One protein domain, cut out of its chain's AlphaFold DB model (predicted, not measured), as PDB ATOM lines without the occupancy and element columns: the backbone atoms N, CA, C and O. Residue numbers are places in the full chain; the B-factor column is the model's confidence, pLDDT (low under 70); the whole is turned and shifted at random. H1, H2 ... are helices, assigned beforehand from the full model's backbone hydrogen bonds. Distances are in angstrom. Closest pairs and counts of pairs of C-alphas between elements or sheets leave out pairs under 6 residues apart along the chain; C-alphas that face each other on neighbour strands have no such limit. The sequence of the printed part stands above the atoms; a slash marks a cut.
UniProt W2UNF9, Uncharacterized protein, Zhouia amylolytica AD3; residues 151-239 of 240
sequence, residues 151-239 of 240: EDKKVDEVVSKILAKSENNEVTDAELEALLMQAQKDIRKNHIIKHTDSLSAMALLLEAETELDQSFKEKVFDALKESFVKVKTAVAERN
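AT A GLANCE: This is residues 151 to 239 of the 240 residues of an uncharacterized protein of Zhouia amylolytica AD3 (UniProt W2UNF9). Picture a long, loose rod of helices: H1 and H2 make a helical hairpin, short H3 folds back from the far end of H2 without touching any helix, and H4 meets H1 in a V near the beginnings of both. H4 then runs off past the hairpin, and residues 229 to 239 stick out as an arm at one end of the rod, while the turn at residues 196 to 202 stands free at the other. The printed part has 89 residues, with four named helices in the order H1, H2, H3, H4 and no named strand; its class is all helix. It is loose, with a radius of gyration of the C-alphas of 16.6 A, and spans 57 by 26 by 18 A.

HOW THE PARTS SIT: Start at H1, residues 151 to 166, and go on to H2, residues 173 to 195: the two touch and form a helical hairpin, running opposite ways at a shallow tilt of 21 degrees. Look for their closest C-alphas at Glu 151 and Ile 187, 6.4 A apart. Next comes H3, residues 201 to 212, which is close to H2 but not clearly touching; their closest C-alphas, those of His 195 and Ala 203, are 6.4 A apart. H3 and H2 run opposite ways at a shallow tilt of 20 degrees, and H3 is apart from H1. Last is H4, residues 216 to 237, which touches H1 with residues 216 to 224 alone. Their closest C-alphas, those of Val 155 and Val 220, are 5.3 A apart, and the two helices run the same way at a steep tilt of 54 degrees. H4 is close to H2 but not clearly touching, with the closest C-alphas, those of Leu 180 and Lys 217, 7.0 A apart. H3 and H4 are apart. In H1, H2, H3 and H4 every O i to N i+4 pair is within hydrogen-bond range.

IN THESE COORDINATES: Find C-alpha 151 at (-7.665, 7.231, 15.959); from there H1 runs 22.2 A to C-alpha 166. H2 begins at C-alpha 173, at (-16.976, 24.766, 7.051), and covers 33.2 A to C-alpha 195. H3 measures 16.6 A from C-alpha 201 to C-alpha 212. H4 covers 31.7 A from C-alpha 216 to C-alpha 237, at (-20.335, 0.041, -12.768).

THE WHOLE: The two C-alphas farthest apart are those of Ser 198 and Asn 239, at 58.0 A. The printed part has no cut. The links from H2 to H3 and from H3 to H4 are tight, and that from H1 to H2 is short. The mean pLDDT of the printed part is 81.9; look for values under 70 at residues 194 to 199 and 209 to 214.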
ATOM      1  N   GLU A 151      -7.577   6.115  16.896       80.06
ATOM      2  CA  GLU A 151      -7.665   7.231  15.959       80.06
ATOM      3  C   GLU A 151      -8.407   6.854  14.680       80.06
ATOM      4  O   GLU A 151      -9.299   7.592  14.272       80.06
ATOM      5  N   ASP A 152      -8.101   5.704  14.077       84.38
ATOM      6  CA  ASP A 152      -8.705   5.258  12.815       84.38
ATOM      7  C   ASP A 152     -10.209   5.001  12.999       84.38
ATOM      8  O   ASP A 152     -11.028   5.434  12.189       84.38
ATOM      9  N   LYS A 153     -10.607   4.418  14.139       87.75
ATOM     10  CA  LYS A 153     -12.026   4.291  14.529       87.75
ATOM     11  C   LYS A 153     -12.712   5.659  14.633       87.75
ATOM     12  O   LYS A 153     -13.898   5.795  14.328       87.75
ATOM     13  N   LYS A 154     -11.979   6.690  15.069       89.06
ATOM     14  CA  LYS A 154     -12.480   8.067  15.165       89.06
ATOM     15  C   LYS A 154     -12.508   8.777  13.809       89.06
ATOM     16  O   LYS A 154     -13.408   9.587  13.584       89.06
ATOM     17  N   VAL A 155     -11.582   8.455  12.904       89.00
ATOM     18  CA  VAL A 155     -11.621   8.864  11.492       89.00
ATOM     19  C   VAL A 155     -12.911   8.344  10.855       89.00
ATOM     20  O   VAL A 155     -13.696   9.151  10.359       89.00
ATOM     21  N   ASP A 156     -13.192   7.043  10.970       89.88
ATOM     22  CA  ASP A 156     -14.408   6.414  10.433       89.88
ATOM     23  C   ASP A 156     -15.696   7.048  10.992       89.88
ATOM     24  O   ASP A 156     -16.645   7.311  10.246       89.88
ATOM     25  N   GLU A 157     -15.732   7.356  12.296       90.50
ATOM     26  CA  GLU A 157     -16.862   8.041  12.944       90.50
ATOM     27  C   GLU A 157     -17.105   9.439  12.344       90.50
ATOM     28  O   GLU A 157     -18.249   9.817  12.070       90.50
ATOM     29  N   VAL A 158     -16.039  10.216  12.126       88.44
ATOM     30  CA  VAL A 158     -16.118  11.569  11.553       88.44
ATOM     31  C   VAL A 158     -16.520  11.520  10.081       88.44
ATOM     32  O   VAL A 158     -17.437  12.240   9.689       88.44
ATOM     33  N   VAL A 159     -15.905  10.644   9.284       90.31
ATOM     34  CA  VAL A 159     -16.251  10.443   7.866       90.31
ATOM     35  C   VAL A 159     -17.721  10.047   7.727       90.31
ATOM     36  O   VAL A 159     -18.447  10.664   6.949       90.31
ATOM     37  N   SER A 160     -18.206   9.111   8.547       89.38
ATOM     38  CA  SER A 160     -19.614   8.685   8.548       89.38
ATOM     39  C   SER A 160     -20.579   9.837   8.862       89.38
ATOM     40  O   SER A 160     -21.606   9.987   8.197       89.38
ATOM     41  N   LYS A 161     -20.243  10.698   9.834       87.31
ATOM     42  CA  LYS A 161     -21.036  11.896  10.174       87.31
ATOM     43  C   LYS A 161     -21.044  12.939   9.055       87.31
ATOM     44  O   LYS A 161     -22.083  13.551   8.811       87.31
ATOM     45  N   ILE A 162     -19.909  13.142   8.385       86.19
ATOM     46  CA  ILE A 162     -19.793  14.062   7.247       86.19
ATOM     47  C   ILE A 162     -20.630  13.549   6.074       86.19
ATOM     48  O   ILE A 162     -21.418  14.313   5.523       86.19
ATOM     49  N   LEU A 163     -20.529  12.258   5.739       86.06
ATOM     50  CA  LEU A 163     -21.314  11.638   4.668       86.06
ATOM     51  C   LEU A 163     -22.822  11.766   4.936       86.06
ATOM     52  O   LEU A 163     -23.536  12.300   4.089       86.06
ATOM     53  N   ALA A 164     -23.289  11.415   6.139       86.00
ATOM     54  CA  ALA A 164     -24.700  11.534   6.523       86.00
ATOM     55  C   ALA A 164     -25.240  12.981   6.482       86.00
ATOM     56  O   ALA A 164     -26.411  13.198   6.182       86.00
ATOM     57  N   LYS A 165     -24.402  13.992   6.758       83.06
ATOM     58  CA  LYS A 165     -24.771  15.411   6.584       83.06
ATOM     59  C   LYS A 165     -24.680  15.885   5.129       83.06
ATOM     60  O   LYS A 165     -25.430  16.777   4.732       83.06
ATOM     61  N   SER A 166     -23.788  15.300   4.328       78.81
ATOM     62  CA  SER A 166     -23.585  15.675   2.923       78.81
ATOM     63  C   SER A 166     -24.777  15.326   2.030       78.81
ATOM     64  O   SER A 166     -25.056  16.074   1.095       78.81
ATOM     65  N   GLU A 167     -25.548  14.283   2.366       77.38
ATOM     66  CA  GLU A 167     -26.781  13.914   1.647       77.38
ATOM     67  C   GLU A 167     -27.810  15.060   1.599       77.38
ATOM     68  O   GLU A 167     -28.550  15.183   0.623       77.38
ATOM     69  N   ASN A 168     -27.810  15.948   2.603       76.38
ATOM     70  CA  ASN A 168     -28.711  17.104   2.683       76.38
ATOM     71  C   ASN A 168     -28.085  18.424   2.177       76.38
ATOM     72  O   ASN A 168     -28.755  19.452   2.188       76.38
ATOM     73  N   ASN A 169     -26.824  18.425   1.714       70.81
ATOM     74  CA  ASN A 169     -26.028  19.632   1.403       70.81
ATOM     75  C   ASN A 169     -25.852  20.625   2.581       70.81
ATOM     76  O   ASN A 169     -25.574  21.802   2.363       70.81
ATOM     77  N   GLU A 170     -25.973  20.172   3.835       73.31
ATOM     78  CA  GLU A 170     -25.948  21.047   5.027       73.31
ATOM     79  C   GLU A 170     -24.557  21.205   5.677       73.31
ATOM     80  O   GLU A 170     -24.429  21.815   6.738       73.31
ATOM     81  N   VAL A 171     -23.492  20.657   5.081       80.00
ATOM     82  CA  VAL A 171     -22.140  20.733   5.664       80.00
ATOM     83  C   VAL A 171     -21.550  22.129   5.454       80.00
ATOM     84  O   VAL A 171     -21.118  22.471   4.356       80.00
ATOM     85  N   THR A 172     -21.493  22.923   6.523       87.38
ATOM     86  CA  THR A 172     -20.751  24.193   6.550       87.38
ATOM     87  C   THR A 172     -19.326  23.992   7.069       87.38
ATOM     88  O   THR A 172     -19.082  23.133   7.918       87.38
ATOM     89  N   ASP A 173     -18.384  24.826   6.617       87.19
ATOM     90  CA  ASP A 173     -16.976  24.766   7.051       87.19
ATOM     91  C   ASP A 173     -16.831  24.864   8.580       87.19
ATOM     92  O   ASP A 173     -16.015  24.167   9.180       87.19
ATOM     93  N   ALA A 174     -17.666  25.682   9.231       88.50
ATOM     94  CA  ALA A 174     -17.667  25.848  10.684       88.50
ATOM     95  C   ALA A 174     -18.128  24.582  11.432       88.50
ATOM     96  O   ALA A 174     -17.588  24.266  12.494       88.50
ATOM     97  N   GLU A 175     -19.095  23.836  10.889       86.62
ATOM     98  CA  GLU A 175     -19.501  22.544  11.450       86.62
ATOM     99  C   GLU A 175     -18.445  21.461  11.220       86.62
ATOM    100  O   GLU A 175     -18.199  20.649  12.113       86.62
ATOM    101  N   LEU A 176     -17.788  21.464  10.057       88.31
ATOM    102  CA  LEU A 176     -16.689  20.549   9.754       88.31
ATOM    103  C   LEU A 176     -15.509  20.763  10.717       88.31
ATOM    104  O   LEU A 176     -15.014  19.808  11.315       88.31
ATOM    105  N   GLU A 177     -15.106  22.019  10.920       87.94
ATOM    106  CA  GLU A 177     -14.062  22.415  11.870       87.94
ATOM    107  C   GLU A 177     -14.433  22.000  13.310       87.94
ATOM    108  O   GLU A 177     -13.602  21.454  14.038       87.94
ATOM    109  N   ALA A 178     -15.700  22.174  13.712       89.12
ATOM    110  CA  ALA A 178     -16.200  21.755  15.023       89.12
ATOM    111  C   ALA A 178     -16.191  20.226  15.215       89.12
ATOM    112  O   ALA A 178     -15.786  19.748  16.278       89.12
ATOM    113  N   LEU A 179     -16.587  19.450  14.198       90.12
ATOM    114  CA  LEU A 179     -16.534  17.981  14.223       90.12
ATOM    115  C   LEU A 179     -15.092  17.469  14.336       90.12
ATOM    116  O   LEU A 179     -14.822  16.577  15.144       90.12
ATOM    117  N   LEU A 180     -14.162  18.062  13.578       90.06
ATOM    118  CA  LEU A 180     -12.734  17.739  13.641       90.06
ATOM    119  C   LEU A 180     -12.138  18.079  15.017       90.06
ATOM    120  O   LEU A 180     -11.490  17.225  15.624       90.06
ATOM    121  N   MET A 181     -12.408  19.275  15.555       87.50
ATOM    122  CA  MET A 181     -11.963  19.665  16.901       87.50
ATOM    123  C   MET A 181     -12.530  18.754  17.996       87.50
ATOM    124  O   MET A 181     -11.810  18.399  18.931       87.50
ATOM    125  N   GLN A 182     -13.804  18.358  17.901       89.19
ATOM    126  CA  GLN A 182     -14.406  17.442  18.868       89.19
ATOM    127  C   GLN A 182     -13.728  16.067  18.822       89.19
ATOM    128  O   GLN A 182     -13.353  15.541  19.869       89.19
ATOM    129  N   ALA A 183     -13.513  15.513  17.628       88.25
ATOM    130  CA  ALA A 183     -12.840  14.229  17.466       88.25
ATOM    131  C   ALA A 183     -11.390  14.259  17.973       88.25
ATOM    132  O   ALA A 183     -10.992  13.374  18.729       88.25
ATOM    133  N   GLN A 184     -10.629  15.310  17.657       85.88
ATOM    134  CA  GLN A 184      -9.261  15.485  18.152       85.88
ATOM    135  C   GLN A 184      -9.210  15.619  19.686       85.88
ATOM    136  O   GLN A 184      -8.307  15.089  20.336       85.88
ATOM    137  N   LYS A 185     -10.199  16.291  20.291       85.25
ATOM    138  CA  LYS A 185     -10.337  16.388  21.751       85.25
ATOM    139  C   LYS A 185     -10.660  15.036  22.395       85.25
ATOM    140  O   LYS A 185     -10.113  14.739  23.457       85.25
ATOM    141  N   ASP A 186     -11.510  14.227  21.766       85.56
ATOM    142  CA  ASP A 186     -11.826  12.869  22.220       85.56
ATOM    143  C   ASP A 186     -10.590  11.952  22.146       85.56
ATOM    144  O   ASP A 186     -10.302  11.253  23.116       85.56
ATOM    145  N   ILE A 187      -9.815  12.011  21.051       84.12
ATOM    146  CA  ILE A 187      -8.553  11.261  20.884       84.12
ATOM    147  C   ILE A 187      -7.568  11.611  22.003       84.12
ATOM    148  O   ILE A 187      -7.141  10.726  22.743       84.12
ATOM    149  N   ARG A 188      -7.281  12.906  22.207       81.31
ATOM    150  CA  ARG A 188      -6.382  13.368  23.282       81.31
ATOM    151  C   ARG A 188      -6.865  12.938  24.665       81.31
ATOM    152  O   ARG A 188      -6.070  12.508  25.493       81.31
ATOM    153  N   LYS A 189      -8.173  13.012  24.929       82.69
ATOM    154  CA  LYS A 189      -8.751  12.555  26.200       82.69
ATOM    155  C   LYS A 189      -8.543  11.049  26.406       82.69
ATOM    156  O   LYS A 189      -8.201  10.642  27.515       82.69
ATOM    157  N   ASN A 190      -8.728  10.239  25.366       78.62
ATOM    158  CA  ASN A 190      -8.500   8.796  25.428       78.62
ATOM    159  C   ASN A 190      -7.009   8.454  25.595       78.62
ATOM    160  O   ASN A 190      -6.701   7.542  26.359       78.62
ATOM    161  N   HIS A 191      -6.100   9.202  24.957       73.81
ATOM    162  CA  HIS A 191      -4.652   9.081  25.168       73.81
ATOM    163  C   HIS A 191      -4.295   9.342  26.639       73.81
ATOM    164  O   HIS A 191      -3.772   8.464  27.321       73.81
ATOM    165  N   ILE A 192      -4.706  10.495  27.178       70.38
ATOM    166  CA  ILE A 192      -4.439  10.880  28.571       70.38
ATOM    167  C   ILE A 192      -4.960   9.819  29.554       70.38
ATOM    168  O   ILE A 192      -4.209   9.382  30.419       70.38
ATOM    169  N   ILE A 193      -6.208   9.351  29.410       72.12
ATOM    170  CA  ILE A 193      -6.807   8.353  30.322       72.12
ATOM    171  C   ILE A 193      -6.079   6.997  30.274       72.12
ATOM    172  O   ILE A 193      -6.028   6.302  31.285       72.12
ATOM    173  N   LYS A 194      -5.492   6.609  29.135       67.56
ATOM    174  CA  LYS A 194      -4.683   5.380  29.035       67.56
ATOM    175  C   LYS A 194      -3.303   5.507  29.689       67.56
ATOM    176  O   LYS A 194      -2.697   4.487  30.008       67.56
ATOM    177  N   HIS A 195      -2.819   6.729  29.909       65.38
ATOM    178  CA  HIS A 195      -1.473   7.000  30.420       65.38
ATOM    179  C   HIS A 195      -1.445   7.696  31.795       65.38
ATOM    180  O   HIS A 195      -0.366   7.964  32.317       65.38
ATOM    181  N   THR A 196      -2.595   7.926  32.446       63.00
ATOM    182  CA  THR A 196      -2.667   8.576  33.773       63.00
ATOM    183  C   THR A 196      -1.994   7.810  34.915       63.00
ATOM    184  O   THR A 196      -1.644   8.434  35.914       63.00
ATOM    185  N   ASP A 197      -1.783   6.498  34.790       61.62
ATOM    186  CA  ASP A 197      -1.254   5.673  35.888       61.62
ATOM    187  C   ASP A 197       0.251   5.883  36.148       61.62
ATOM    188  O   ASP A 197       0.757   5.500  37.203       61.62
ATOM    189  N   SER A 198       0.978   6.538  35.234       57.94
ATOM    190  CA  SER A 198       2.284   7.134  35.544       57.94
ATOM    191  C   SER A 198       2.688   8.200  34.524       57.94
ATOM    192  O   SER A 198       2.551   8.000  33.320       57.94
ATOM    193  N   LEU A 199       3.304   9.290  34.998       63.66
ATOM    194  CA  LEU A 199       4.069  10.231  34.165       63.66
ATOM    195  C   LEU A 199       5.377   9.569  33.689       63.66
ATOM    196  O   LEU A 199       6.480   9.948  34.081       63.66
ATOM    197  N   SER A 200       5.242   8.514  32.889       70.19
ATOM    198  CA  SER A 200       6.352   7.771  32.309       70.19
ATOM    199  C   SER A 200       6.950   8.551  31.142       70.19
ATOM    200  O   SER A 200       6.224   9.074  30.296       70.19
ATOM    201  N   ALA A 201       8.281   8.555  31.030       79.31
ATOM    202  CA  ALA A 201       8.971   9.108  29.862       79.31
ATOM    203  C   ALA A 201       8.501   8.458  28.543       79.31
ATOM    204  O   ALA A 201       8.535   9.098  27.499       79.31
ATOM    205  N   MET A 202       8.002   7.218  28.604       73.50
ATOM    206  CA  MET A 202       7.418   6.505  27.467       73.50
ATOM    207  C   MET A 202       6.082   7.109  26.998       73.50
ATOM    208  O   MET A 202       5.804   7.086  25.807       73.50
ATOM    209  N   ALA A 203       5.284   7.699  27.898       76.50
ATOM    210  CA  ALA A 203       4.047   8.396  27.527       76.50
ATOM    211  C   ALA A 203       4.337   9.754  26.864       76.50
ATOM    212  O   ALA A 203       3.684  10.112  25.892       76.50
ATOM    213  N   LEU A 204       5.359  10.479  27.340       79.94
ATOM    214  CA  LEU A 204       5.826  11.712  26.689       79.94
ATOM    215  C   LEU A 204       6.432  11.441  25.305       79.94
ATOM    216  O   LEU A 204       6.266  12.246  24.395       79.94
ATOM    217  N   LEU A 205       7.124  10.309  25.152       81.56
ATOM    218  CA  LEU A 205       7.667   9.867  23.871       81.56
ATOM    219  C   LEU A 205       6.535   9.512  22.891       81.56
ATOM    220  O   LEU A 205       6.571   9.976  21.760       81.56
ATOM    221  N   LEU A 206       5.494   8.802  23.344       71.69
ATOM    222  CA  LEU A 206       4.320   8.470  22.527       71.69
ATOM    223  C   LEU A 206       3.477   9.704  22.141       71.69
ATOM    224  O   LEU A 206       3.013   9.801  21.008       71.69
ATOM    225  N   GLU A 207       3.311  10.680  23.043       71.75
ATOM    226  CA  GLU A 207       2.670  11.972  22.727       71.75
ATOM    227  C   GLU A 207       3.472  12.729  21.646       71.75
ATOM    228  O   GLU A 207       2.889  13.294  20.725       71.75
ATOM    229  N   ALA A 208       4.809  12.686  21.700       75.38
ATOM    230  CA  ALA A 208       5.668  13.311  20.693       75.38
ATOM    231  C   ALA A 208       5.692  12.550  19.350       75.38
ATOM    232  O   ALA A 208       5.797  13.178  18.301       75.38
ATOM    233  N   GLU A 209       5.584  11.217  19.362       69.31
ATOM    234  CA  GLU A 209       5.443  10.397  18.148       69.31
ATOM    235  C   GLU A 209       4.090  10.650  17.466       69.31
ATOM    236  O   GLU A 209       4.049  10.905  16.265       69.31
ATOM    237  N   THR A 210       2.995  10.693  18.231       66.38
ATOM    238  CA  THR A 210       1.645  10.983  17.704       66.38
ATOM    239  C   THR A 210       1.450  12.444  17.273       66.38
ATOM    240  O   THR A 210       0.629  12.715  16.399       66.38
ATOM    241  N   GLU A 211       2.223  13.399  17.807       64.81
ATOM    242  CA  GLU A 211       2.312  14.764  17.259       64.81
ATOM    243  C   GLU A 211       3.094  14.820  15.927       64.81
ATOM    244  O   GLU A 211       2.885  15.740  15.132       64.81
ATOM    245  N   LEU A 212       3.966  13.840  15.663       55.94
ATOM    246  CA  LEU A 212       4.764  13.740  14.435       55.94
ATOM    247  C   LEU A 212       4.062  12.956  13.308       55.94
ATOM    248  O   LEU A 212       4.421  13.118  12.139       55.94
ATOM    249  N   ASP A 213       3.083  12.117  13.650       62.19
ATOM    250  CA  ASP A 213       2.253  11.375  12.698       62.19
ATOM    251  C   ASP A 213       1.390  12.292  11.807       62.19
ATOM    252  O   ASP A 213       1.134  13.462  12.106       62.19
ATOM    253  N   GLN A 214       0.909  11.747  10.679       65.94
ATOM    254  CA  GLN A 214       0.015  12.468   9.764       65.94
ATOM    255  C   GLN A 214      -1.177  13.077  10.505       65.94
ATOM    256  O   GLN A 214      -1.861  12.406  11.284       65.94
ATOM    257  N   SER A 215      -1.475  14.342  10.197       82.50
ATOM    258  CA  SER A 215      -2.521  15.075  10.902       82.50
ATOM    259  C   SER A 215      -3.870  14.350  10.807       82.50
ATOM    260  O   SER A 215      -4.263  13.874   9.741       82.50
ATOM    261  N   PHE A 216      -4.634  14.309  11.903       85.25
ATOM    262  CA  PHE A 216      -5.959  13.668  11.926       85.25
ATOM    263  C   PHE A 216      -6.882  14.160  10.789       85.25
ATOM    264  O   PHE A 216      -7.640  13.385  10.207       85.25
ATOM    265  N   LYS A 217      -6.771  15.443  10.415       87.25
ATOM    266  CA  LYS A 217      -7.491  16.053   9.285       87.25
ATOM    267  C   LYS A 217      -7.110  15.442   7.931       87.25
ATOM    268  O   LYS A 217      -7.973  15.315   7.070       87.25
ATOM    269  N   GLU A 218      -5.849  15.064   7.748       88.69
ATOM    270  CA  GLU A 218      -5.334  14.403   6.546       88.69
ATOM    271  C   GLU A 218      -5.814  12.947   6.470       88.69
ATOM    272  O   GLU A 218      -6.376  12.566   5.447       88.69
ATOM    273  N   LYS A 219      -5.764  12.196   7.584       89.00
ATOM    274  CA  LYS A 219      -6.369  10.849   7.683       89.00
ATOM    275  C   LYS A 219      -7.866  10.871   7.315       89.00
ATOM    276  O   LYS A 219      -8.323  10.076   6.495       89.00
ATOM    277  N   VAL A 220      -8.627  11.834   7.855       89.81
ATOM    278  CA  VAL A 220     -10.049  12.055   7.509       89.81
ATOM    279  C   VAL A 220     -10.236  12.420   6.033       89.81
ATOM    280  O   VAL A 220     -11.166  11.925   5.397       89.81
ATOM    281  N   PHE A 221      -9.368  13.265   5.469       91.50
ATOM    282  CA  PHE A 221      -9.448  13.673   4.067       91.50
ATOM    283  C   PHE A 221      -9.176  12.514   3.096       91.50
ATOM    284  O   PHE A 221      -9.909  12.363   2.116       91.50
ATOM    285  N   ASP A 222      -8.174  11.675   3.367       91.94
ATOM    286  CA  ASP A 222      -7.872  10.516   2.525       91.94
ATOM    287  C   ASP A 222      -8.963   9.436   2.613       91.94
ATOM    288  O   ASP A 222      -9.388   8.929   1.574       91.94
ATOM    289  N   ALA A 223      -9.527   9.173   3.799       91.62
ATOM    290  CA  ALA A 223     -10.688   8.288   3.948       91.62
ATOM    291  C   ALA A 223     -11.936   8.820   3.204       91.62
ATOM    292  O   ALA A 223     -12.636   8.072   2.513       91.62
ATOM    293  N   LEU A 224     -12.190  10.136   3.252       91.25
ATOM    294  CA  LEU A 224     -13.237  10.785   2.448       91.25
ATOM    295  C   LEU A 224     -12.990  10.627   0.942       91.25
ATOM    296  O   LEU A 224     -13.911  10.293   0.197       91.25
ATOM    297  N   LYS A 225     -11.754  10.824   0.487       93.19
ATOM    298  CA  LYS A 225     -11.346  10.668  -0.914       93.19
ATOM    299  C   LYS A 225     -11.490   9.224  -1.398       93.19
ATOM    300  O   LYS A 225     -11.981   9.018  -2.509       93.19
ATOM    301  N   GLU A 226     -11.143   8.233  -0.578       91.94
ATOM    302  CA  GLU A 226     -11.404   6.820  -0.872       91.94
ATOM    303  C   GLU A 226     -12.910   6.557  -0.985       91.94
ATOM    304  O   GLU A 226     -13.361   5.989  -1.982       91.94
ATOM    305  N   SER A 227     -13.710   7.048  -0.030       87.81
ATOM    306  CA  SER A 227     -15.171   6.896  -0.073       87.81
ATOM    307  C   SER A 227     -15.788   7.515  -1.339       87.81
ATOM    308  O   SER A 227     -16.646   6.901  -1.977       87.81
ATOM    309  N   PHE A 228     -15.289   8.676  -1.780       90.88
ATOM    310  CA  PHE A 228     -15.720   9.330  -3.015       90.88
ATOM    311  C   PHE A 228     -15.359   8.515  -4.262       90.88
ATOM    312  O   PHE A 228     -16.198   8.344  -5.148       90.88
ATOM    313  N   VAL A 229     -14.135   7.978  -4.338       92.50
ATOM    314  CA  VAL A 229     -13.723   7.091  -5.439       92.50
ATOM    315  C   VAL A 229     -14.593   5.833  -5.461       92.50
ATOM    316  O   VAL A 229     -15.098   5.471  -6.520       92.50
ATOM    317  N   LYS A 230     -14.849   5.216  -4.303       91.25
ATOM    318  CA  LYS A 230     -15.697   4.025  -4.159       91.25
ATOM    319  C   LYS A 230     -17.125   4.265  -4.657       91.25
ATOM    320  O   LYS A 230     -17.627   3.481  -5.459       91.25
ATOM    321  N   VAL A 231     -17.755   5.374  -4.256       88.81
ATOM    322  CA  VAL A 231     -19.094   5.764  -4.739       88.81
ATOM    323  C   VAL A 231     -19.076   6.059  -6.242       88.81
ATOM    324  O   VAL A 231     -19.942   5.580  -6.973       88.81
ATOM    325  N   LYS A 232     -18.072   6.793  -6.738       89.38
ATOM    326  CA  LYS A 232     -17.935   7.114  -8.166       89.38
ATOM    327  C   LYS A 232     -17.783   5.857  -9.031       89.38
ATOM    328  O   LYS A 232     -18.422   5.771 -10.078       89.38
ATOM    329  N   THR A 233     -16.973   4.891  -8.598       91.25
ATOM    330  CA  THR A 233     -16.788   3.609  -9.294       91.25
ATOM    331  C   THR A 233     -18.070   2.783  -9.265       91.25
ATOM    332  O   THR A 233     -18.518   2.357 -10.324       91.25
ATOM    333  N   ALA A 234     -18.742   2.666  -8.115       90.31
ATOM    334  CA  ALA A 234     -20.017   1.952  -8.013       90.31
ATOM    335  C   ALA A 234     -21.113   2.552  -8.922       90.31
ATOM    336  O   ALA A 234     -21.886   1.819  -9.536       90.31
ATOM    337  N   VAL A 235     -21.167   3.883  -9.069       89.75
ATOM    338  CA  VAL A 235     -22.083   4.549 -10.015       89.75
ATOM    339  C   VAL A 235     -21.692   4.288 -11.474       89.75
ATOM    340  O   VAL A 235     -22.577   4.158 -12.319       89.75
ATOM    341  N   ALA A 236     -20.397   4.197 -11.789       90.19
ATOM    342  CA  ALA A 236     -19.927   3.873 -13.135       90.19
ATOM    343  C   ALA A 236     -20.215   2.409 -13.516       90.19
ATOM    344  O   ALA A 236     -20.663   2.158 -14.630       90.19
ATOM    345  N   GLU A 237     -20.012   1.466 -12.594       91.25
ATOM    346  CA  GLU A 237     -20.335   0.041 -12.768       91.25
ATOM    347  C   GLU A 237     -21.845  -0.195 -12.911       91.25
ATOM    348  O   GLU A 237     -22.260  -1.013 -13.722       91.25
ATOM    349  N   ARG A 238     -22.689   0.571 -12.203       83.06
ATOM    350  CA  ARG A 238     -24.160   0.485 -12.322       83.06
ATOM    351  C   ARG A 238     -24.713   0.933 -13.686       83.06
ATOM    352  O   ARG A 238     -25.896   0.735 -13.949       83.06
ATOM    353  N   ASN A 239     -23.904   1.616 -14.495       74.88
ATOM    354  CA  ASN A 239     -24.306   2.191 -15.782       74.88
ATOM    355  C   ASN A 239     -23.578   1.534 -16.978       74.88
ATOM    356  O   ASN A 239     -23.633   2.085 -18.081       74.88
TER     357      ASN A 239